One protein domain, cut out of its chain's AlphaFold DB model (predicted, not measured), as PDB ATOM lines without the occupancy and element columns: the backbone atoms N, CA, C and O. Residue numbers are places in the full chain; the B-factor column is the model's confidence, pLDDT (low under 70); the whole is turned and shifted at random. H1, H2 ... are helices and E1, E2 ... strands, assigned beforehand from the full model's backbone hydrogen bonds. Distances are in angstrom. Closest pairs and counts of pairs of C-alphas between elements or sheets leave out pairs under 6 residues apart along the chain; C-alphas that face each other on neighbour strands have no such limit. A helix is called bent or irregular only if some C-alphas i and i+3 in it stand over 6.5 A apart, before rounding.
ATOM      1  N   LEU A   8      11.214  20.709  15.398       92.81
ATOM      2  CA  LEU A   8      11.958  19.914  16.374       92.81
ATOM      3  C   LEU A   8      11.088  18.787  16.941       92.81
ATOM      4  O   LEU A   8       9.922  19.005  17.272       92.81
ATOM      5  N   PHE A   9      11.686  17.613  17.092       90.38
ATOM      6  CA  PHE A   9      11.106  16.435  17.721       90.38
ATOM      7  C   PHE A   9      12.035  15.954  18.831       90.38
ATOM      8  O   PHE A   9      13.238  15.795  18.606       90.38
ATOM      9  N   ASN A  10      11.467  15.691  20.007       80.31
ATOM     10  CA  ASN A  10      12.224  15.251  21.184       80.31
ATOM     11  C   ASN A  10      12.347  13.722  21.279       80.31
ATOM     12  O   ASN A  10      12.925  13.188  22.223       80.31
ATOM     13  N   SER A  11      11.769  13.008  20.312       77.81
ATOM     14  CA  SER A  11      11.843  11.561  20.191       77.81
ATOM     15  C   SER A  11      11.863  11.163  18.716       77.81
ATOM     16  O   SER A  11      11.280  11.835  17.856       77.81
ATOM     17  N   ALA A  12      12.528  10.051  18.414       82.94
ATOM     18  CA  ALA A  12      12.497   9.483  17.077       82.94
ATOM     19  C   ALA A  12      11.111   8.924  16.729       82.94
ATOM     20  O   ALA A  12      10.694   9.067  15.587       82.94
ATOM     21  N   SER A  13      10.342   8.396  17.686       82.00
ATOM     22  CA  SER A  13       8.969   7.935  17.436       82.00
ATOM     23  C   SER A  13       8.057   9.043  16.902       82.00
ATOM     24  O   SER A  13       7.377   8.833  15.897       82.00
ATOM     25  N   ASP A  14       8.086  10.236  17.508       84.62
ATOM     26  CA  ASP A  14       7.247  11.360  17.066       84.62
ATOM     27  C   ASP A  14       7.670  11.844  15.679       84.62
ATOM     28  O   ASP A  14       6.834  12.121  14.812       84.62
ATOM     29  N   PHE A  15       8.986  11.904  15.445       97.19
ATOM     30  CA  PHE A  15       9.523  12.225  14.132       97.19
ATOM     31  C   PHE A  15       9.098  11.196  13.079       97.19
ATOM     32  O   PHE A  15       8.694  11.579  11.987       97.19
ATOM     33  N   LEU A  16       9.173   9.900  13.384       96.31
ATOM     34  CA  LEU A  16       8.841   8.831  12.446       96.31
ATOM     35  C   LEU A  16       7.352   8.815  12.098       96.31
ATOM     36  O   LEU A  16       7.019   8.616  10.930       96.31
ATOM     37  N   SER A  17       6.471   9.100  13.064       93.38
ATOM     38  CA  SER A  17       5.048   9.322  12.787       93.38
ATOM     39  C   SER A  17       4.862  10.494  11.822       93.38
ATOM     40  O   SER A  17       4.195  10.362  10.798       93.38
ATOM     41  N   TYR A  18       5.525  11.624  12.088       95.81
ATOM     42  CA  TYR A  18       5.466  12.783  11.201       95.81
ATOM     43  C   TYR A  18       6.036  12.482   9.807       95.81
ATOM     44  O   TYR A  18       5.453  12.881   8.801       95.81
ATOM     45  N   LEU A  19       7.148  11.753   9.716       98.00
ATOM     46  CA  LEU A  19       7.734  11.338   8.447       98.00
ATOM     47  C   LEU A  19       6.773  10.433   7.674       98.00
ATOM     48  O   LEU A  19       6.601  10.641   6.480       98.00
ATOM     49  N   ASN A  20       6.121   9.469   8.329       96.75
ATOM     50  CA  ASN A  20       5.133   8.598   7.691       96.75
ATOM     51  C   ASN A  20       3.999   9.397   7.037       96.75
ATOM     52  O   ASN A  20       3.650   9.152   5.885       96.75
ATOM     53  N   ASP A  21       3.487  10.407   7.736       96.38
ATOM     54  CA  ASP A  21       2.375  11.218   7.239       96.38
ATOM     55  C   ASP A  21       2.767  12.128   6.067       96.38
ATOM     56  O   ASP A  21       1.900  12.538   5.288       96.38
ATOM     57  N   ASN A  22       4.058  12.440   5.908       97.00
ATOM     58  CA  ASN A  22       4.557  13.440   4.954       97.00
ATOM     59  C   ASN A  22       5.438  12.864   3.831       97.00
ATOM     60  O   ASN A  22       5.670  13.555   2.839       97.00
ATOM     61  N   LEU A  23       5.924  11.628   3.952       96.56
ATOM     62  CA  LEU A  23       6.734  10.968   2.931       96.56
ATOM     63  C   LEU A  23       5.838  10.355   1.847       96.56
ATOM     64  O   LEU A  23       4.860   9.663   2.128       96.56
ATOM     65  N   ARG A  24       6.169  10.652   0.599       94.88
ATOM     66  CA  ARG A  24       5.525  10.210  -0.643       94.88
ATOM     67  C   ARG A  24       6.554   9.631  -1.612       94.88
ATOM     68  O   ARG A  24       6.202   8.734  -2.368       94.88
ATOM     69  N   ALA A  25       7.797  10.114  -1.568       95.44
ATOM     70  CA  ALA A  25       8.915   9.515  -2.284       95.44
ATOM     71  C   ALA A  25       9.229   8.102  -1.787       95.44
ATOM     72  O   ALA A  25       9.087   7.769  -0.604       95.44
ATOM     73  N   THR A  26       9.693   7.272  -2.712       96.19
ATOM     74  CA  THR A  26      10.234   5.951  -2.418       96.19
ATOM     75  C   THR A  26      11.712   6.091  -2.083       96.19
ATOM     76  O   THR A  26      12.540   6.423  -2.925       96.19
ATOM     77  N   ILE A  27      12.063   5.817  -0.829       97.19
ATOM     78  CA  ILE A  27      13.441   5.963  -0.367       97.19
ATOM     79  C   ILE A  27      14.251   4.712  -0.711       97.19
ATOM     80  O   ILE A  27      13.984   3.632  -0.189       97.19
ATOM     81  N   THR A  28      15.266   4.862  -1.564       95.50
ATOM     82  CA  THR A  28      16.103   3.743  -2.046       95.50
ATOM     83  C   THR A  28      17.292   3.457  -1.130       95.50
ATOM     84  O   THR A  28      17.681   2.303  -0.925       95.50
ATOM     85  N   GLU A  29      17.861   4.501  -0.531       96.25
ATOM     86  CA  GLU A  29      18.972   4.411   0.410       96.25
ATOM     87  C   GLU A  29      18.793   5.390   1.580       96.25
ATOM     88  O   GLU A  29      18.116   6.402   1.468       96.25
ATOM     89  N   THR A  30      19.412   5.105   2.722       98.06
ATOM     90  CA  THR A  30      19.598   6.049   3.826       98.06
ATOM     91  C   THR A  30      21.071   6.414   3.908       98.06
ATOM     92  O   THR A  30      21.896   5.579   4.287       98.06
ATOM     93  N   HIS A  31      21.399   7.651   3.551       96.75
ATOM     94  CA  HIS A  31      22.743   8.201   3.627       96.75
ATOM     95  C   HIS A  31      23.011   8.735   5.032       96.75
ATOM     96  O   HIS A  31      22.401   9.710   5.478       96.75
ATOM     97  N   VAL A  32      23.947   8.086   5.720       97.25
ATOM     98  CA  VAL A  32      24.347   8.415   7.091       97.25
ATOM     99  C   VAL A  32      25.557   9.339   7.051       97.25
ATOM    100  O   VAL A  32      26.637   8.941   6.595       97.25
ATOM    101  N   HIS A  33      25.369  10.561   7.546       96.81
ATOM    102  CA  HIS A  33      26.403  11.585   7.595       96.81
ATOM    103  C   HIS A  33      26.674  12.083   9.017       96.81
ATOM    104  O   HIS A  33      25.867  11.914   9.934       96.81
ATOM    105  N   HIS A  34      27.841  12.698   9.181       96.38
ATOM    106  CA  HIS A  34      28.151  13.548  10.318       96.38
ATOM    107  C   HIS A  34      28.651  14.899   9.828       96.38
ATOM    108  O   HIS A  34      29.266  15.001   8.759       96.38
ATOM    109  N   THR A  35      28.452  15.913  10.655       95.00
ATOM    110  CA  THR A  35      28.812  17.288  10.323       95.00
ATOM    111  C   THR A  35      30.323  17.516  10.320       95.00
ATOM    112  O   THR A  35      30.792  18.385   9.589       95.00
ATOM    113  N   ALA A  36      31.089  16.773  11.136       90.25
ATOM    114  CA  ALA A  36      32.485  17.033  11.532       90.25
ATOM    115  C   ALA A  36      32.694  18.386  12.251       90.25
ATOM    116  O   ALA A  36      33.341  18.448  13.295       90.25
ATOM    117  N   ALA A  37      32.086  19.457  11.741       88.88
ATOM    118  CA  ALA A  37      31.843  20.728  12.400       88.88
ATOM    119  C   ALA A  37      30.433  21.228  12.002       88.88
ATOM    120  O   ALA A  37      30.142  21.304  10.808       88.88
ATOM    121  N   PRO A  38      29.541  21.573  12.951       91.56
ATOM    122  CA  PRO A  38      29.720  21.554  14.410       91.56
ATOM    123  C   PRO A  38      29.941  20.142  14.979       91.56
ATOM    124  O   PRO A  38      29.341  19.189  14.503       91.56
ATOM    125  N   ASN A  39      30.757  20.008  16.019       90.25
ATOM    126  CA  ASN A  39      30.904  18.781  16.811       90.25
ATOM    127  C   ASN A  39      30.155  18.893  18.159       90.25
ATOM    128  O   ASN A  39      29.495  19.905  18.421       90.25
ATOM    129  N   HIS A  40      30.251  17.891  19.044       86.38
ATOM    130  CA  HIS A  40      29.563  17.939  20.348       86.38
ATOM    131  C   HIS A  40      30.010  19.122  21.219       86.38
ATOM    132  O   HIS A  40      29.197  19.698  21.942       86.38
ATOM    133  N   ALA A  41      31.274  19.543  21.145       80.81
ATOM    134  CA  ALA A  41      31.761  20.708  21.886       80.81
ATOM    135  C   ALA A  41      31.176  22.030  21.355       80.81
ATOM    136  O   ALA A  41      30.820  22.909  22.150       80.81
ATOM    137  N   ASN A  42      31.022  22.159  20.030       90.88
ATOM    138  CA  ASN A  42      30.313  23.291  19.429       90.88
ATOM    139  C   ASN A  42      28.851  23.310  19.888       90.88
ATOM    140  O   ASN A  42      28.377  24.340  20.358       90.88
ATOM    141  N   TRP A  43      28.180  22.156  19.843       85.75
ATOM    142  CA  TRP A  43      26.798  22.016  20.297       85.75
ATOM    143  C   TRP A  43      26.613  22.413  21.765       85.75
ATOM    144  O   TRP A  43      25.750  23.222  22.095       85.75
ATOM    145  N   ASN A  44      27.470  21.909  22.656       70.56
ATOM    146  CA  ASN A  44      27.410  22.243  24.079       70.56
ATOM    147  C   ASN A  44      27.590  23.748  24.329       70.56
ATOM    148  O   ASN A  44      27.006  24.296  25.263       70.56
ATOM    149  N   SER A  45      28.395  24.420  23.504       80.69
ATOM    150  CA  SER A  45      28.550  25.877  23.557       80.69
ATOM    151  C   SER A  45      27.287  26.605  23.086       80.69
ATOM    152  O   SER A  45      26.877  27.575  23.722       80.69
ATOM    153  N   ASP A  46      26.626  26.115  22.033       80.00
ATOM    154  CA  ASP A  46      25.373  26.698  21.541       80.00
ATOM    155  C   ASP A  46      24.251  26.592  22.558       80.00
ATOM    156  O   ASP A  46      23.574  27.582  22.822       80.00
ATOM    157  N   VAL A  47      24.073  25.412  23.157       71.06
ATOM    158  CA  VAL A  47      23.038  25.180  24.172       71.06
ATOM    159  C   VAL A  47      23.249  26.106  25.365       71.06
ATOM    160  O   VAL A  47      22.296  26.720  25.835       71.06
ATOM    161  N   LYS A  48      24.498  26.289  25.812       69.12
ATOM    162  CA  LYS A  48      24.824  27.252  26.877       69.12
ATOM    163  C   LYS A  48      24.476  28.692  26.501       69.12
ATOM    164  O   LYS A  48      24.072  29.455  27.370       69.12
ATOM    165  N   LYS A  49      24.651  29.071  25.233       79.38
ATOM    166  CA  LYS A  49      24.430  30.442  24.754       79.38
ATOM    167  C   LYS A  49      22.961  30.743  24.440       79.38
ATOM    168  O   LYS A  49      22.520  31.870  24.629       79.38
ATOM    169  N   HIS A  50      22.226  29.763  23.924       73.88
ATOM    170  CA  HIS A  50      20.926  29.973  23.284       73.88
ATOM    171  C   HIS A  50      19.786  29.141  23.891       73.88
ATOM    172  O   HIS A  50      18.636  29.323  23.491       73.88
ATOM    173  N   GLY A  51      20.066  28.229  24.829       71.81
ATOM    174  CA  GLY A  51      19.061  27.339  25.412       71.81
ATOM    175  C   GLY A  51      18.289  26.575  24.333       71.81
ATOM    176  O   GLY A  51      18.882  26.026  23.404       71.81
ATOM    177  N   ALA A  52      16.956  26.596  24.405       65.69
ATOM    178  CA  ALA A  52      16.083  25.977  23.402       65.69
ATOM    179  C   ALA A  52      16.219  26.594  21.991       65.69
ATOM    180  O   ALA A  52      15.929  25.930  21.000       65.69
ATOM    181  N   GLY A  53      16.708  27.833  21.864       82.69
ATOM    182  CA  GLY A  53      16.967  28.468  20.568       82.69
ATOM    183  C   GLY A  53      18.178  27.893  19.820       82.69
ATOM    184  O   GLY A  53      18.341  28.156  18.628       82.69
ATOM    185  N   ALA A  54      19.018  27.093  20.491       85.44
ATOM    186  CA  ALA A  54      20.253  26.550  19.927       85.44
ATOM    187  C   ALA A  54      20.015  25.677  18.686       85.44
ATOM    188  O   ALA A  54      20.772  25.777  17.721       85.44
ATOM    189  N   TYR A  55      18.955  24.860  18.676       88.69
ATOM    190  CA  TYR A  55      18.671  23.949  17.563       88.69
ATOM    191  C   TYR A  55      18.399  24.712  16.268       88.69
ATOM    192  O   TYR A  55      19.081  24.509  15.268       88.69
ATOM    193  N   LEU A  56      17.431  25.632  16.286       91.44
ATOM    194  CA  LEU A  56      17.048  26.364  15.081       91.44
ATOM    195  C   LEU A  56      18.172  27.299  14.621       91.44
ATOM    196  O   LEU A  56      18.440  27.390  13.423       91.44
ATOM    197  N   ALA A  57      18.886  27.936  15.557       91.44
ATOM    198  CA  ALA A  57      20.063  28.738  15.234       91.44
ATOM    199  C   ALA A  57      21.135  27.899  14.516       91.44
ATOM    200  O   ALA A  57      21.685  28.326  13.496       91.44
ATOM    201  N   ARG A  58      21.398  26.679  15.003       93.19
ATOM    202  CA  ARG A  58      22.382  25.787  14.391       93.19
ATOM    203  C   ARG A  58      21.926  25.257  13.033       93.19
ATOM    204  O   ARG A  58      22.715  25.280  12.087       93.19
ATOM    205  N   GLN A  59      20.664  24.849  12.915       96.00
ATOM    206  CA  GLN A  59      20.050  24.425  11.654       96.00
ATOM    207  C   GLN A  59      20.153  25.523  10.589       96.00
ATOM    208  O   GLN A  59      20.615  25.267   9.477       96.00
ATOM    209  N   ASN A  60      19.815  26.763  10.953       96.50
ATOM    210  CA  ASN A  60      19.904  27.913  10.058       96.50
ATOM    211  C   ASN A  60      21.347  28.214   9.656       96.50
ATOM    212  O   ASN A  60      21.600  28.463   8.484       96.50
ATOM    213  N   SER A  61      22.309  28.110  10.577       94.81
ATOM    214  CA  SER A  61      23.732  28.261  10.248       94.81
ATOM    215  C   SER A  61      24.200  27.230   9.208       94.81
ATOM    216  O   SER A  61      24.879  27.599   8.247       94.81
ATOM    217  N   MET A  62      23.797  25.960   9.342       95.62
ATOM    218  CA  MET A  62      24.114  24.917   8.355       95.62
ATOM    219  C   MET A  62      23.416  25.166   7.013       95.62
ATOM    220  O   MET A  62      24.039  25.032   5.960       95.62
ATOM    221  N   ARG A  63      22.141  25.571   7.031       97.19
ATOM    222  CA  ARG A  63      21.391  25.936   5.822       97.19
ATOM    223  C   ARG A  63      22.034  27.106   5.081       97.19
ATOM    224  O   ARG A  63      22.267  26.998   3.883       97.19
ATOM    225  N   SER A  64      22.384  28.181   5.786       97.06
ATOM    226  CA  SER A  64      23.058  29.341   5.200       97.06
ATOM    227  C   SER A  64      24.403  28.970   4.586       97.06
ATOM    228  O   SER A  64      24.713  29.447   3.502       97.06
ATOM    229  N   HIS A  65      25.189  28.091   5.218       95.12
ATOM    230  CA  HIS A  65      26.428  27.601   4.611       95.12
ATOM    231  C   HIS A  65      26.157  26.834   3.307       95.12
ATOM    232  O   HIS A  65      26.802  27.084   2.290       95.12
ATOM    233  N   HIS A  66      25.174  25.932   3.299       95.94
ATOM    234  CA  HIS A  66      24.808  25.192   2.091       95.94
ATOM    235  C   HIS A  66      24.344  26.106   0.951       95.94
ATOM    236  O   HIS A  66      24.784  25.933  -0.184       95.94
ATOM    237  N   MET A  67      23.521  27.109   1.243       96.38
ATOM    238  CA  MET A  67      22.998  28.005   0.213       96.38
ATOM    239  C   MET A  67      24.049  29.013  -0.259       96.38
ATOM    240  O   MET A  67      24.327  29.112  -1.450       96.38
ATOM    241  N   ASN A  68      24.698  29.706   0.676       96.56
ATOM    242  CA  ASN A  68      25.540  30.859   0.358       96.56
ATOM    243  C   ASN A  68      26.985  30.480   0.010       96.56
ATOM    244  O   ASN A  68      27.683  31.270  -0.613       96.56
ATOM    245  N   VAL A  69      27.456  29.297   0.430       93.62
ATOM    246  CA  VAL A  69      28.838  28.842   0.176       93.62
ATOM    247  C   VAL A  69      28.876  27.669  -0.795       93.62
ATOM    248  O   VAL A  69      29.785  27.578  -1.615       93.62
ATOM    249  N   ARG A  70      27.909  26.748  -0.711       90.19
ATOM    250  CA  ARG A  70      27.882  25.545  -1.560       90.19
ATOM    251  C   ARG A  70      26.963  25.678  -2.775       90.19
ATOM    252  O   ARG A  70      26.991  24.786  -3.619       90.19
ATOM    253  N   GLY A  71      26.187  26.760  -2.872       94.00
ATOM    254  CA  GLY A  71      25.273  27.019  -3.988       94.00
ATOM    255  C   GLY A  71      24.077  26.068  -4.036       94.00
ATOM    256  O   GLY A  71      23.484  25.875  -5.093       94.00
ATOM    257  N   PHE A  72      23.742  25.415  -2.923       94.31
ATOM    258  CA  PHE A  72      22.590  24.520  -2.873       94.31
ATOM    259  C   PHE A  72      21.298  25.335  -2.786       94.31
ATOM    260  O   PHE A  72      21.251  26.373  -2.137       94.31
ATOM    261  N   SER A  73      20.217  24.833  -3.382       93.44
ATOM    262  CA  SER A  73      18.892  25.466  -3.292       93.44
ATOM    263  C   SER A  73      18.311  25.472  -1.873       93.44
ATOM    264  O   SER A  73      17.414  26.253  -1.568       93.44
ATOM    265  N   ASP A  74      18.808  24.586  -1.008       95.62
ATOM    266  CA  ASP A  74      18.377  24.423   0.375       95.62
ATOM    267  C   ASP A  74      19.475  23.719   1.198       95.62
ATOM    268  O   ASP A  74      20.527  23.338   0.669       95.62
ATOM    269  N   ILE A  75      19.226  23.509   2.491       97.06
ATOM    270  CA  ILE A  75      20.046  22.650   3.350       97.06
ATOM    271  C   ILE A  75      20.219  21.252   2.721       97.06
ATOM    272  O   ILE A  75      19.308  20.731   2.084       97.06
ATOM    273  N   ALA A  76      21.394  20.633   2.878       95.38
ATOM    274  CA  ALA A  76      21.709  19.380   2.193       95.38
ATOM    275  C   ALA A  76      20.818  18.202   2.627       95.38
ATOM    276  O   ALA A  76      20.319  17.468   1.768       95.38
ATOM    277  N   GLN A  77      20.626  18.059   3.939       98.06
ATOM    278  CA  GLN A  77      19.981  16.929   4.601       98.06
ATOM    279  C   GLN A  77      18.481  17.104   4.834       98.06
ATOM    280  O   GLN A  77      17.998  18.212   5.070       98.06
ATOM    281  N   HIS A  78      17.754  15.987   4.870       98.69
ATOM    282  CA  HIS A  78      16.333  15.980   5.226       98.69
ATOM    283  C   HIS A  78      16.112  16.190   6.716       98.69
ATOM    284  O   HIS A  78      15.136  16.826   7.104       98.69
ATOM    285  N   ILE A  79      17.012  15.680   7.560       98.81
ATOM    286  CA  ILE A  79      16.972  15.904   9.007       98.81
ATOM    287  C   ILE A  79      18.368  16.065   9.601       98.81
ATOM    288  O   ILE A  79      19.349  15.532   9.084       98.81
ATOM    289  N   THR A  80      18.419  16.746  10.738       98.75
ATOM    290  CA  THR A  80      19.594  16.837  11.605       98.75
ATOM    291  C   THR A  80      19.289  16.133  12.925       98.75
ATOM    292  O   THR A  80      18.255  16.407  13.534       98.75
ATOM    293  N   ILE A  81      20.193  15.267  13.386       98.12
ATOM    294  CA  ILE A  81      20.109  14.576  14.679       98.12
ATOM    295  C   ILE A  81      21.155  15.163  15.633       98.12
ATOM    296  O   ILE A  81      22.367  15.064  15.402       98.12
ATOM    297  N   TYR A  82      20.688  15.772  16.719       93.75
ATOM    298  CA  TYR A  82      21.525  16.443  17.712       93.75
ATOM    299  C   TYR A  82      22.098  15.461  18.750       93.75
ATOM    300  O   TYR A  82      21.616  14.330  18.858       93.75
ATOM    301  N   PRO A  83      23.137  15.849  19.522       87.44
ATOM    302  CA  PRO A  83      23.797  14.962  20.493       87.44
ATOM    303  C   PRO A  83      22.876  14.411  21.585       87.44
ATOM    304  O   PRO A  83      23.145  13.369  22.183       87.44
ATOM    305  N   ASP A  84      21.763  15.085  21.846       80.31
ATOM    306  CA  ASP A  84      20.748  14.643  22.789       80.31
ATOM    307  C   ASP A  84      19.674  13.726  22.177       80.31
ATOM    308  O   ASP A  84      18.786  13.269  22.889       80.31
ATOM    309  N   GLY A  85      19.782  13.401  20.888       82.06
ATOM    310  CA  GLY A  85      18.835  12.558  20.163       82.06
ATOM    311  C   GLY A  85      17.666  13.314  19.541       82.06
ATOM    312  O   GLY A  85      16.906  12.704  18.788       82.06
ATOM    313  N   ASN A  86      17.545  14.621  19.783       88.69
ATOM    314  CA  ASN A  86      16.499  15.420  19.163       88.69
ATOM    315  C   ASN A  86      16.694  15.485  17.645       88.69
ATOM    316  O   ASN A  86      17.820  15.577  17.144       88.69
ATOM    317  N   ILE A  87      15.586  15.454  16.909       97.62
ATOM    318  CA  ILE A  87      15.571  15.449  15.446       97.62
ATOM    319  C   ILE A  87      14.935  16.744  14.959       97.62
ATOM    320  O   ILE A  87      13.827  17.086  15.362       97.62
ATOM    321  N   MET A  88      15.616  17.461  14.069       97.75
ATOM    322  CA  MET A  88      15.063  18.642  13.410       97.75
ATOM    323  C   MET A  88      14.915  18.422  11.914       97.75
ATOM    324  O   MET A  88      15.843  17.951  11.255       97.75
ATOM    325  N   THR A  89      13.774  18.826  11.368       98.62
ATOM    326  CA  THR A  89      13.516  18.770   9.929       98.62
ATOM    327  C   THR A  89      14.328  19.811   9.159       98.62
ATOM    328  O   THR A  89      14.500  20.962   9.571       98.62
ATOM    329  N   GLY A  90      14.848  19.388   8.015       98.25
ATOM    330  CA  GLY A  90      15.560  20.185   7.027       98.25
ATOM    331  C   GLY A  90      14.818  20.151   5.694       98.25
ATOM    332  O   GLY A  90      13.622  20.461   5.646       98.25
ATOM    333  N   ARG A  91      15.528  19.762   4.632       97.00
ATOM    334  CA  ARG A  91      14.997  19.650   3.268       97.00
ATOM    335  C   ARG A  91      13.784  18.714   3.218       97.00
ATOM    336  O   ARG A  91      13.721  17.732   3.956       97.00
ATOM    337  N   ASN A  92      12.821  19.023   2.350       96.81
ATOM    338  CA  ASN A  92      11.645  18.182   2.113       96.81
ATOM    339  C   ASN A  92      12.074  16.766   1.678       96.81
ATOM    340  O   ASN A  92      12.815  16.663   0.706       96.81
ATOM    341  N   PRO A  93      11.622  15.688   2.347       96.75
ATOM    342  CA  PRO A  93      12.048  14.322   2.054       96.75
ATOM    343  C   PRO A  93      11.426  13.739   0.778       96.75
ATOM    344  O   PRO A  93      11.653  12.568   0.506       96.75
ATOM    345  N   ASN A  94      10.627  14.521   0.047       95.62
ATOM    346  CA  ASN A  94      10.080  14.186  -1.272       95.62
ATOM    347  C   ASN A  94      10.845  14.859  -2.422       95.62
ATOM    348  O   ASN A  94      10.287  15.067  -3.493       95.62
ATOM    349  N   ILE A  95      12.053  15.347  -2.144       94.06
ATOM    350  CA  ILE A  95      12.974  15.924  -3.120       94.06
ATOM    351  C   ILE A  95      14.359  15.365  -2.773       94.06
ATOM    352  O   ILE A  95      14.671  15.265  -1.581       94.06
ATOM    353  N   PRO A  96      15.227  15.058  -3.752       95.31
ATOM    354  CA  PRO A  96      16.545  14.502  -3.479       95.31
ATOM    355  C   PRO A  96      17.392  15.364  -2.536       95.31
ATOM    356  O   PRO A  96      17.413  16.598  -2.649       95.31
ATOM    357  N   PRO A  97      18.173  14.742  -1.634       95.50
ATOM    358  CA  PRO A  97      19.107  15.461  -0.785       95.50
ATOM    359  C   PRO A  97      20.309  15.941  -1.605       95.50
ATOM    360  O   PRO A  97      20.556  15.477  -2.711       95.50
ATOM    361  N   ALA A  98      21.156  16.795  -1.034       92.06
ATOM    362  CA  ALA A  98      22.472  17.116  -1.605       92.06
ATOM    363  C   ALA A  98      23.558  16.286  -0.905       92.06
ATOM    364  O   ALA A  98      24.490  16.829  -0.314       92.06
ATOM    365  N   SER A  99      23.374  14.963  -0.909       84.44
ATOM    366  CA  SER A  99      24.117  14.037  -0.054       84.44
ATOM    367  C   SER A  99      25.509  13.693  -0.599       84.44
ATOM    368  O   SER A  99      26.512  13.943   0.066       84.44
ATOM    369  N   ALA A 100      25.588  13.176  -1.826       84.38
ATOM    370  CA  ALA A 100      26.825  12.809  -2.500       84.38
ATOM    371  C   ALA A 100      26.634  12.858  -4.022       84.38
ATOM    372  O   ALA A 100      25.661  12.333  -4.565       84.38
ATOM    373  N   THR A 101      27.579  13.484  -4.724       81.62
ATOM    374  CA  THR A 101      27.545  13.578  -6.187       81.62
ATOM    375  C   THR A 101      27.556  12.185  -6.817       81.62
ATOM    376  O   THR A 101      28.385  11.358  -6.451       81.62
ATOM    377  N   GLY A 102      26.637  11.932  -7.754       82.12
ATOM    378  CA  GLY A 102      26.482  10.636  -8.430       82.12
ATOM    379  C   GLY A 102      25.641   9.601  -7.673       82.12
ATOM    380  O   GLY A 102      25.395   8.529  -8.209       82.12
ATOM    381  N   TYR A 103      25.187   9.916  -6.456       84.50
ATOM    382  CA  TYR A 103      24.305   9.053  -5.653       84.50
ATOM    383  C   TYR A 103      22.920   9.659  -5.422       84.50
ATOM    384  O   TYR A 103      22.071   9.038  -4.793       84.50
ATOM    385  N   ASN A 104      22.707  10.872  -5.922       87.06
ATOM    386  CA  ASN A 104      21.394  11.473  -6.053       87.06
ATOM    387  C   ASN A 104      21.027  11.395  -7.532       87.06
ATOM    388  O   ASN A 104      21.807  11.858  -8.371       87.06
ATOM    389  N   ASP A 105      19.882  10.816  -7.849       80.00
ATOM    390  CA  ASP A 105      19.300  10.916  -9.180       80.00
ATOM    391  C   ASP A 105      18.552  12.250  -9.335       80.00
ATOM    392  O   ASP A 105      18.394  13.037  -8.396       80.00
ATOM    393  N   SER A 106      18.143  12.543 -10.570       77.12
ATOM    394  CA  SER A 106      17.302  13.698 -10.895       77.12
ATOM    395  C   SER A 106      15.842  13.519 -10.462       77.12
ATOM    396  O   SER A 106      15.030  14.397 -10.737       77.12
ATOM    397  N   ASP A 107      15.521  12.383  -9.838       80.69
ATOM    398  CA  ASP A 107      14.218  12.015  -9.283       80.69
ATOM    399  C   ASP A 107      12.987  12.174 -10.200       80.69
ATOM    400  O   ASP A 107      11.932  12.642  -9.766       80.69
ATOM    401  N   PRO A 108      13.062  11.787 -11.489       82.44
ATOM    402  CA  PRO A 108      11.890  11.819 -12.360       82.44
ATOM    403  C   PRO A 108      10.835  10.774 -11.952       82.44
ATOM    404  O   PRO A 108       9.693  10.860 -12.398       82.44
ATOM    405  N   ASP A 109      11.204   9.783 -11.133       87.69
ATOM    406  CA  ASP A 109      10.353   8.682 -10.685       87.69
ATOM    407  C   ASP A 109      10.036   8.708  -9.178       87.69
ATOM    408  O   ASP A 109       9.513   7.721  -8.650       87.69
ATOM    409  N   ASN A 110      10.287   9.836  -8.501       90.75
ATOM    410  CA  ASN A 110      10.032  10.031  -7.068       90.75
ATOM    411  C   ASN A 110      10.753   8.974  -6.194       90.75
ATOM    412  O   ASN A 110      10.222   8.517  -5.173       90.75
ATOM    413  N   LYS A 111      11.932   8.526  -6.640       94.12
ATOM    414  CA  LYS A 111      12.858   7.632  -5.955       94.12
ATOM    415  C   LYS A 111      14.180   8.333  -5.756       94.12
ATOM    416  O   LYS A 111      14.821   8.709  -6.715       94.12
ATOM    417  N   HIS A 112      14.634   8.404  -4.512       95.88
ATOM    418  CA  HIS A 112      15.923   9.007  -4.191       95.88
ATOM    419  C   HIS A 112      16.401   8.549  -2.801       95.88
ATOM    420  O   HIS A 112      15.629   7.964  -2.028       95.88
ATOM    421  N   PRO A 113      17.669   8.783  -2.419       96.69
ATOM    422  CA  PRO A 113      18.117   8.519  -1.056       96.69
ATOM    423  C   PRO A 113      17.477   9.476  -0.043       96.69
ATOM    424  O   PRO A 113      17.170  10.626  -0.345       96.69
ATOM    425  N   PHE A 114      17.364   9.040   1.208       98.06
ATOM    426  CA  PHE A 114      17.107   9.886   2.366       98.06
ATOM    427  C   PHE A 114      18.420  10.174   3.093       98.06
ATOM    428  O   PHE A 114      19.161   9.251   3.404       98.06
ATOM    429  N   MET A 115      18.714  11.431   3.419       97.31
ATOM    430  CA  MET A 115      19.962  11.804   4.085       97.31
ATOM    431  C   MET A 115      19.694  12.470   5.435       97.31
ATOM    432  O   MET A 115      18.860  13.374   5.526       97.31
ATOM    433  N   PHE A 116      20.460  12.082   6.455       98.69
ATOM    434  CA  PHE A 116      20.549  12.837   7.702       98.69
ATOM    435  C   PHE A 116      21.985  13.192   8.072       98.69
ATOM    436  O   PHE A 116      22.909  12.423   7.817       98.69
ATOM    437  N   GLU A 117      22.142  14.341   8.732       98.12
ATOM    438  CA  GLU A 117      23.375  14.725   9.422       98.12
ATOM    439  C   GLU A 117      23.260  14.435  10.918       98.12
ATOM    440  O   GLU A 117      22.289  14.832  11.563       98.12
ATOM    441  N   MET A 118      24.274  13.802  11.498       98.31
ATOM    442  CA  MET A 118      24.468  13.766  12.948       98.31
ATOM    443  C   MET A 118      25.439  14.874  13.350       98.31
ATOM    444  O   MET A 118      26.574  14.908  12.871       98.31
ATOM    445  N   VAL A 119      25.023  15.759  14.259       97.06
ATOM    446  CA  VAL A 119      25.921  16.784  14.812       97.06
ATOM    447  C   VAL A 119      27.019  16.093  15.617       97.06
ATOM    448  O   VAL A 119      26.749  15.547  16.687       97.06
ATOM    449  N   GLY A 120      28.247  16.098  15.101       93.31
ATOM    450  CA  GLY A 120      29.380  15.421  15.722       93.31
ATOM    451  C   GLY A 120      30.565  15.205  14.783       93.31
ATOM    452  O   GLY A 120      30.427  15.126  13.561       93.31
ATOM    453  N   ASN A 121      31.749  15.051  15.368       93.88
ATOM    454  CA  ASN A 121      32.909  14.477  14.701       93.88
ATOM    455  C   ASN A 121      33.152  13.062  15.236       93.88
ATOM    456  O   ASN A 121      33.772  12.927  16.281       93.88
ATOM    457  N   PHE A 122      32.709  12.017  14.534       87.06
ATOM    458  CA  PHE A 122      32.873  10.637  15.002       87.06
ATOM    459  C   PHE A 122      34.104   9.940  14.417       87.06
ATOM    460  O   PHE A 122      34.137   8.713  14.308       87.06
ATOM    461  N   ASP A 123      35.120  10.696  14.000       85.56
ATOM    462  CA  ASP A 123      36.439  10.122  13.758       85.56
ATOM    463  C   ASP A 123      37.075   9.621  15.064       85.56
ATOM    464  O   ASP A 123      36.816  10.138  16.153       85.56
ATOM    465  N   LYS A 124      37.897   8.567  14.977       73.06
ATOM    466  CA  LYS A 124      38.542   7.971  16.158       73.06
ATOM    467  C   LYS A 124      39.319   9.041  16.934       73.06
ATOM    468  O   LYS A 124      40.190   9.698  16.379       73.06
ATOM    469  N   GLY A 125      39.033   9.161  18.230       70.19
ATOM    470  CA  GLY A 125      39.661  10.151  19.114       70.19
ATOM    471  C   GLY A 125      38.877  11.457  19.284       70.19
ATOM    472  O   GLY A 125      39.316  12.304  20.058       70.19
ATOM    473  N   HIS A 126      37.728  11.605  18.616       82.25
ATOM    474  CA  HIS A 126      36.822  12.746  18.756       82.25
ATOM    475  C   HIS A 126      35.530  12.349  19.500       82.25
ATOM    476  O   HIS A 126      35.599  11.718  20.557       82.25
ATOM    477  N   ASP A 127      34.361  12.737  18.986       83.00
ATOM    478  CA  ASP A 127      33.063  12.406  19.563       83.00
ATOM    479  C   ASP A 127      32.763  10.909  19.402       83.00
ATOM    480  O   ASP A 127      33.239  10.230  18.489       83.00
ATOM    481  N   VAL A 128      31.916  10.384  20.285       75.56
ATOM    482  CA  VAL A 128      31.460   8.992  20.236       75.56
ATOM    483  C   VAL A 128      29.969   8.979  19.930       75.56
ATOM    484  O   VAL A 128      29.180   9.569  20.667       75.56
ATOM    485  N   LEU A 129      29.570   8.282  18.862       81.00
ATOM    486  CA  LEU A 129      28.159   8.076  18.549       81.00
ATOM    487  C   LEU A 129      27.565   7.058  19.530       81.00
ATOM    488  O   LEU A 129      27.846   5.858  19.459       81.00
ATOM    489  N   GLN A 130      26.758   7.544  20.467       74.62
ATOM    490  CA  GLN A 130      26.160   6.746  21.536       74.62
ATOM    491  C   GLN A 130      24.866   7.390  22.052       74.62
ATOM    492  O   GLN A 130      24.448   8.438  21.558       74.62
ATOM    493  N   GLY A 131      24.243   6.762  23.051       74.19
ATOM    494  CA  GLY A 131      23.095   7.334  23.752       74.19
ATOM    495  C   GLY A 131      21.899   7.591  22.836       74.19
ATOM    496  O   GLY A 131      21.688   6.854  21.867       74.19
ATOM    497  N   SER A 132      21.135   8.649  23.116       77.38
ATOM    498  CA  SER A 132      19.949   8.963  22.310       77.38
ATOM    499  C   SER A 132      20.287   9.431  20.895       77.38
ATOM    500  O   SER A 132      19.492   9.199  19.993       77.38
ATOM    501  N   GLN A 133      21.467  10.012  20.641       90.56
ATOM    502  CA  GLN A 133      21.868  10.340  19.265       90.56
ATOM    503  C   GLN A 133      22.035   9.075  18.411       90.56
ATOM    504  O   GLN A 133      21.526   9.013  17.292       90.56
ATOM    505  N   LEU A 134      22.698   8.042  18.953       85.31
ATOM    506  CA  LEU A 134      22.794   6.733  18.295       85.31
ATOM    507  C   LEU A 134      21.415   6.098  18.119       85.31
ATOM    508  O   LEU A 134      21.132   5.554  17.055       85.31
ATOM    509  N   GLN A 135      20.572   6.151  19.152       78.00
ATOM    510  CA  GLN A 135      19.231   5.584  19.085       78.00
ATOM    511  C   GLN A 135      18.410   6.230  17.967       78.00
ATOM    512  O   GLN A 135      17.909   5.506  17.112       78.00
ATOM    513  N   SER A 136      18.323   7.561  17.923       87.00
ATOM    514  CA  SER A 136      17.571   8.276  16.890       87.00
ATOM    515  C   SER A 136      18.087   7.959  15.486       87.00
ATOM    516  O   SER A 136      17.292   7.684  14.589       87.00
ATOM    517  N   ALA A 137      19.409   7.908  15.292       95.69
ATOM    518  CA  ALA A 137      19.999   7.527  14.008       95.69
ATOM    519  C   ALA A 137      19.615   6.095  13.596       95.69
ATOM    520  O   ALA A 137      19.224   5.854  12.453       95.69
ATOM    521  N   VAL A 138      19.682   5.144  14.533       91.31
ATOM    522  CA  VAL A 138      19.321   3.744  14.287       91.31
ATOM    523  C   VAL A 138      17.825   3.574  14.040       91.31
ATOM    524  O   VAL A 138      17.451   2.793  13.171       91.31
ATOM    525  N   GLU A 139      16.961   4.286  14.760       89.62
ATOM    526  CA  GLU A 139      15.508   4.207  14.578       89.62
ATOM    527  C   GLU A 139      15.074   4.760  13.219       89.62
ATOM    528  O   GLU A 139      14.274   4.118  12.538       89.62
ATOM    529  N   VAL A 140      15.673   5.863  12.763       97.75
ATOM    530  CA  VAL A 140      15.446   6.386  11.405       97.75
ATOM    531  C   VAL A 140      15.912   5.391  10.344       97.75
ATOM    532  O   VAL A 140      15.149   5.049   9.438       97.75
ATOM    533  N   CYS A 141      17.136   4.870  10.466       97.38
ATOM    534  CA  CYS A 141      17.653   3.861   9.541       97.38
ATOM    535  C   CYS A 141      16.806   2.581   9.530       97.38
ATOM    536  O   CYS A 141      16.537   2.031   8.467       97.38
ATOM    537  N   ARG A 142      16.371   2.101  10.698       93.69
ATOM    538  CA  ARG A 142      15.524   0.910  10.837       93.69
ATOM    539  C   ARG A 142      14.159   1.111  10.198       93.69
ATOM    540  O   ARG A 142      13.685   0.222   9.497       93.69
ATOM    541  N   TYR A 143      13.542   2.268  10.416       96.00
ATOM    542  CA  TYR A 143      12.266   2.607   9.802       96.00
ATOM    543  C   TYR A 143      12.351   2.581   8.270       96.00
ATOM    544  O   TYR A 143      11.518   1.959   7.614       96.00
ATOM    545  N   LEU A 144      13.392   3.194   7.698       98.00
ATOM    546  CA  LEU A 144      13.586   3.229   6.246       98.00
ATOM    547  C   LEU A 144      14.003   1.866   5.671       98.00
ATOM    548  O   LEU A 144      13.529   1.500   4.598       98.00
ATOM    549  N   LEU A 145      14.795   1.069   6.402       95.94
ATOM    550  CA  LEU A 145      15.044  -0.342   6.069       95.94
ATOM    551  C   LEU A 145      13.734  -1.132   5.961       95.94
ATOM    552  O   LEU A 145      13.560  -1.899   5.019       95.94
ATOM    553  N   GLY A 146      12.799  -0.919   6.894       95.06
ATOM    554  CA  GLY A 146      11.472  -1.539   6.868       95.06
ATOM    555  C   GLY A 146      10.624  -1.148   5.653       95.06
ATOM    556  O   GLY A 146       9.688  -1.863   5.309       95.06
ATOM    557  N   LYS A 147      10.972  -0.049   4.968       95.75
ATOM    558  CA  LYS A 147      10.372   0.388   3.698       95.75
ATOM    559  C   LYS A 147      11.185  -0.017   2.459       95.75
ATOM    560  O   LYS A 147      10.862   0.415   1.360       95.75
ATOM    561  N   GLY A 148      12.224  -0.841   2.622       96.06
ATOM    562  CA  GLY A 148      13.042  -1.366   1.523       96.06
ATOM    563  C   GLY A 148      14.305  -0.563   1.198       96.06
ATOM    564  O   GLY A 148      15.036  -0.942   0.282       96.06
ATOM    565  N   ALA A 149      14.613   0.506   1.941       97.00
ATOM    566  CA  ALA A 149      15.835   1.279   1.725       97.00
ATOM    567  C   ALA A 149      17.089   0.504   2.169       97.00
ATOM    568  O   ALA A 149      17.051  -0.270   3.123       97.00
ATOM    569  N   ARG A 150      18.248   0.763   1.552       96.25
ATOM    570  CA  ARG A 150      19.560   0.271   2.034       96.25
ATOM    571  C   ARG A 150      20.283   1.326   2.872       96.25
ATOM    572  O   ARG A 150      20.181   2.505   2.584       96.25
ATOM    573  N   ILE A 151      21.082   0.936   3.866       95.38
ATOM    574  CA  ILE A 151      21.928   1.896   4.604       95.38
ATOM    575  C   ILE A 151      23.253   2.090   3.865       95.38
ATOM    576  O   ILE A 151      23.953   1.112   3.587       95.38
ATOM    577  N   ARG A 152      23.634   3.348   3.635       93.69
ATOM    578  CA  ARG A 152      24.932   3.728   3.078       93.69
ATOM    579  C   ARG A 152      25.594   4.779   3.961       93.69
ATOM    580  O   ARG A 152      25.020   5.823   4.254       93.69
ATOM    581  N   PHE A 153      26.820   4.518   4.387       93.62
ATOM    582  CA  PHE A 153      27.659   5.561   4.972       93.62
ATOM    583  C   PHE A 153      28.240   6.421   3.860       93.62
ATOM    584  O   PHE A 153      28.624   5.895   2.821       93.62
ATOM    585  N   HIS A 154      28.380   7.725   4.084       91.06
ATOM    586  CA  HIS A 154      28.922   8.626   3.064       91.06
ATOM    587  C   HIS A 154      30.315   8.204   2.551       91.06
ATOM    588  O   HIS A 154      30.615   8.365   1.373       91.06
ATOM    589  N   ARG A 155      31.151   7.573   3.388       88.94
ATOM    590  CA  ARG A 155      32.438   6.974   2.983       88.94
ATOM    591  C   ARG A 155      32.331   5.785   2.024       88.94
ATOM    592  O   ARG A 155      33.339   5.262   1.571       88.94
ATOM    593  N   GLN A 156      31.130   5.295   1.761       87.12
ATOM    594  CA  GLN A 156      30.853   4.281   0.744       87.12
ATOM    595  C   GLN A 156      30.333   4.923  -0.554       87.12
ATOM    596  O   GLN A 156      29.956   4.196  -1.475       87.12
ATOM    597  N   CYS A 157      30.289   6.260  -0.624       83.88
ATOM    598  CA  CYS A 157      30.017   7.030  -1.830       83.88
ATOM    599  C   CYS A 157      31.341   7.534  -2.426       83.88
ATOM    600  O   CYS A 157      32.096   8.244  -1.758       83.88
ATOM    601  N   THR A 158      31.635   7.219  -3.685       70.44
ATOM    602  CA  THR A 158      32.718   7.884  -4.429       70.44
ATOM    603  C   THR A 158      32.331   9.327  -4.740       70.44
ATOM    604  O   THR A 158      31.301   9.570  -5.357       70.44
ATOM    605  N   ILE A 159      33.155  10.303  -4.350       62.84
ATOM    606  CA  ILE A 159      32.853  11.729  -4.556       62.84
ATOM    607  C   ILE A 159      33.709  12.243  -5.715       62.84
ATOM    608  O   ILE A 159      34.900  12.481  -5.530       62.84
ATOM    609  N   ASN A 160      33.126  12.427  -6.903       60.62
ATOM    610  CA  ASN A 160      33.820  12.963  -8.090       60.62
ATOM    611  C   ASN A 160      35.139  12.227  -8.421       60.62
ATOM    612  O   ASN A 160      36.153  12.864  -8.699       60.62
ATOM    613  N   GLY A 161      35.162  10.895  -8.296       59.62
ATOM    614  CA  GLY A 161      36.367  10.081  -8.518       59.62
ATOM    615  C   GLY A 161      37.452  10.200  -7.436       59.62
ATOM    616  O   GLY A 161      38.526   9.625  -7.590       59.62
ATOM    617  N   LYS A 162      37.202  10.924  -6.336       56.09
ATOM    618  CA  LYS A 162      38.131  11.055  -5.204       56.09
ATOM    619  C   LYS A 162      37.828  10.041  -4.105       56.09
ATOM    620  O   LYS A 162      36.692   9.584  -3.951       56.09
ATOM    621  N   ALA A 163      38.872   9.733  -3.331       55.38
ATOM    622  CA  ALA A 163      38.806   8.825  -2.195       55.38
ATOM    623  C   ALA A 163      37.664   9.210  -1.235       55.38
ATOM    624  O   ALA A 163      37.398  10.401  -1.027       55.38
ATOM    625  N   PRO A 164      36.987   8.215  -0.646       65.69
ATOM    626  CA  PRO A 164      35.886   8.468   0.261       65.69
ATOM    627  C   PRO A 164      36.328   9.289   1.476       65.69
ATOM    628  O   PRO A 164      37.398   9.075   2.047       65.69
ATOM    629  N   LYS A 165      35.476  10.233   1.889       73.81
ATOM    630  CA  LYS A 165      35.638  10.962   3.159       73.81
ATOM    631  C   LYS A 165      35.485   9.994   4.331       73.81
ATOM    632  O   LYS A 165      34.911   8.930   4.171       73.81
ATOM    633  N   THR A 166      35.915  10.368   5.533       87.00
ATOM    634  CA  THR A 166      35.763   9.520   6.732       87.00
ATOM    635  C   THR A 166      34.308   9.366   7.207       87.00
ATOM    636  O   THR A 166      33.985   8.419   7.928       87.00
ATOM    637  N   CYS A 167      33.427  10.264   6.761       89.69
ATOM    638  CA  CYS A 167      32.013  10.403   7.115       89.69
ATOM    639  C   CYS A 167      31.210   9.073   7.065       89.69
ATOM    640  O   CYS A 167      31.294   8.343   6.078       89.69
ATOM    641  N   PRO A 168      30.427   8.722   8.103       93.31
ATOM    642  CA  PRO A 168      30.070   9.520   9.280       93.31
ATOM    643  C   PRO A 168      31.139   9.530  10.386       93.31
ATOM    644  O   PRO A 168      30.848   9.934  11.500       93.31
ATOM    645  N   GLY A 169      32.357   9.072  10.104       88.88
ATOM    646  CA  GLY A 169      33.485   9.049  11.028       88.88
ATOM    647  C   GLY A 169      34.101   7.655  11.140       88.88
ATOM    648  O   GLY A 169      33.409   6.634  11.154       88.88
ATOM    649  N   THR A 170      35.425   7.594  11.234       79.50
ATOM    650  CA  THR A 170      36.222   6.363  11.389       79.50
ATOM    651  C   THR A 170      35.979   5.624  12.707       79.50
ATOM    652  O   THR A 170      36.375   4.464  12.838       79.50
ATOM    653  N   GLY A 171      35.350   6.268  13.694       72.12
ATOM    654  CA  GLY A 171      34.939   5.672  14.967       72.12
ATOM    655  C   GLY A 171      33.609   4.915  14.903       72.12
ATOM    656  O   GLY A 171      33.292   4.181  15.838       72.12
ATOM    657  N   VAL A 172      32.850   5.047  13.807       77.06
ATOM    658  CA  VAL A 172      31.592   4.320  13.591       77.06
ATOM    659  C   VAL A 172      31.846   3.145  12.656       77.06
ATOM    660  O   VAL A 172      32.079   3.330  11.459       77.06
ATOM    661  N   ASP A 173      31.793   1.931  13.194       83.31
ATOM    662  CA  ASP A 173      31.868   0.703  12.405       83.31
ATOM    663  C   ASP A 173      30.554   0.462  11.637       83.31
ATOM    664  O   ASP A 173      29.466   0.619  12.195       83.31
ATOM    665  N   TYR A 174      30.661   0.136  10.346       79.38
ATOM    666  CA  TYR A 174      29.494   0.022   9.461       79.38
ATOM    667  C   TYR A 174      28.650  -1.205   9.805       79.38
ATOM    668  O   TYR A 174      27.444  -1.075  10.016       79.38
ATOM    669  N   ASP A 175      29.278  -2.376   9.921       74.06
ATOM    670  CA  ASP A 175      28.569  -3.633  10.161       74.06
ATOM    671  C   ASP A 175      27.913  -3.647  11.541       74.06
ATOM    672  O   ASP A 175      26.772  -4.085  11.687       74.06
ATOM    673  N   TRP A 176      28.582  -3.086  12.550       81.38
ATOM    674  CA  TRP A 176      27.997  -2.858  13.866       81.38
ATOM    675  C   TRP A 176      26.746  -1.974  13.796       81.38
ATOM    676  O   TRP A 176      25.711  -2.333  14.363       81.38
ATOM    677  N   PHE A 177      26.817  -0.833  13.107       79.12
ATOM    678  CA  PHE A 177      25.695   0.100  13.011       79.12
ATOM    679  C   PHE A 177      24.514  -0.506  12.239       79.12
ATOM    680  O   PHE A 177      23.372  -0.459  12.701       79.12
ATOM    681  N   VAL A 178      24.775  -1.136  11.091       81.62
ATOM    682  CA  VAL A 178      23.743  -1.823  10.299       81.62
ATOM    683  C   VAL A 178      23.159  -3.006  11.070       81.62
ATOM    684  O   VAL A 178      21.944  -3.214  11.046       81.62
ATOM    685  N   GLY A 179      23.992  -3.743  11.809       70.31
ATOM    686  CA  GLY A 179      23.565  -4.808  12.711       70.31
ATOM    687  C   GLY A 179      22.562  -4.314  13.753       70.31
ATOM    688  O   GLY A 179      21.512  -4.929  13.919       70.31
ATOM    689  N   LEU A 180      22.821  -3.160  14.381       75.81
ATOM    690  CA  LEU A 180      21.880  -2.525  15.313       75.81
ATOM    691  C   LEU A 180      20.558  -2.123  14.649       75.81
ATOM    692  O   LEU A 180      19.488  -2.275  15.243       75.81
ATOM    693  N   CYS A 181      20.608  -1.621  13.415       84.31
ATOM    694  CA  CYS A 181      19.399  -1.265  12.676       84.31
ATOM    695  C   CYS A 181      18.534  -2.500  12.395       84.31
ATOM    696  O   CYS A 181      17.319  -2.445  12.578       84.31
ATOM    697  N   ARG A 182      19.155  -3.631  12.039       83.69
ATOM    698  CA  ARG A 182      18.466  -4.887  11.705       83.69
ATOM    699  C   ARG A 182      17.985  -5.689  12.913       83.69
ATOM    700  O   ARG A 182      16.981  -6.377  12.806       83.69
ATOM    701  N   SER A 183      18.676  -5.624  14.051       69.62
ATOM    702  CA  SER A 183      18.444  -6.549  15.172       69.62
ATOM    703  C   SER A 183      17.152  -6.309  15.960       69.62
ATOM    704  O   SER A 183      16.898  -7.030  16.923       69.62
ATOM    705  N   GLY A 184      16.376  -5.265  15.639       54.84
ATOM    706  CA  GLY A 184      15.180  -4.866  16.398       54.84
ATOM    707  C   GLY A 184      15.455  -4.519  17.869       54.84
ATOM    708  O   GLY A 184      14.528  -4.240  18.622       54.84
TER     709      GLY A 184
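Overview. This is residues 8 to 184 of the 335 residues of the protein "Peptidoglycan-binding (PGRP) domain of peptidoglycan hydrolases-containing protein" of Thermoactinomyces sp. DSM 45892 (UniProt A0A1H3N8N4). A strongly twisted sheet of five strands has the long helix H3 lying along its strands, with H1 and H4 packed on opposite sides of H3. The bent helix H2 makes a corner near the sheet's E3 and E2 side: its arm H2b only grazes E2 and E3, with residues 55 to 62, and its arm H2a is not on the sheet. The printed part has 177 residues with four named helices and five named strands, in the order H1 E1 H2 E2 E3 E4 H3 E5 H4; the mixed sheet runs E3 E2 E4 E1 E5. The class is mixed, helices and strands, and the whole is compact, with a radius of gyration of the C-alphas of 15.1 A and spans of 44 by 39 by 38 A.

Arrangement. Residues 8 to 9 pair antiparallel with residues 87 to 88 of E3, residues 87 to 89. H1, residues 12 to 22, is on the sheet. E1, residues 26 to 34, bends by 54 degrees at residue 29. H2, residues 40 to 68, was assigned as one helix by its hydrogen bonds but is bent, with C-alphas 49 and 52 9.6 A apart; H2a, residues 40 to 49, and H2b, residues 52 to 68, stand at a steep tilt of 60 degrees. H2b is itself irregular, with C-alphas 52 and 55 6.7 A apart. E2, residues 79 to 81, and E3 form a hairpin, with N 80 and O 88 at 2.9 A. E4, residues 111 to 118, is parallel to E2, with N 81 and O 117 at 2.8 A, and to E1, with N 31 and O 114 at 2.8 A. H3, residues 131 to 146, lies over E4 and E1 at a height over the sheet of 9.3 A. H3 touches H1, the closest C-alphas being those of Ser 136 and Ala 12, 5.2 A apart. E5, residues 150 to 153, is parallel to E1, with N 30 and O 150 at 2.7 A. H4, residues 174 to 182, touches H3, the closest C-alphas being those of Cys 181 and Arg 142, 4.8 A apart. E1, H2, E2 and E4, H3, E5 are split strand-helix-strand units, another strand lying between their two strands, with right-handed crossovers. Every O i to N i+4 pair is within hydrogen-bond range in H1, H2a, H3 and H4, and 12 of 13 in H2b.

Along the chain. H1 begins at C-alpha 12 (12.497, 9.483, 17.077). E1 is 23.3 A long, H2b 25.4 A, E4 23.0 A and H3 22.3 A. H4 ends at C-alpha 182 (18.466, -4.887, 11.705).

Size, cuts and confidence. The C-alphas farthest apart, those of Lys 48 and Asp 109, are 44.3 A apart. The printed part has no cut. The links E3 to E4, E4 to H3 and E5 to H4 are long. The model's pLDDT is under 70 at residues 48, 52, 159 to 164 and 183 to 184.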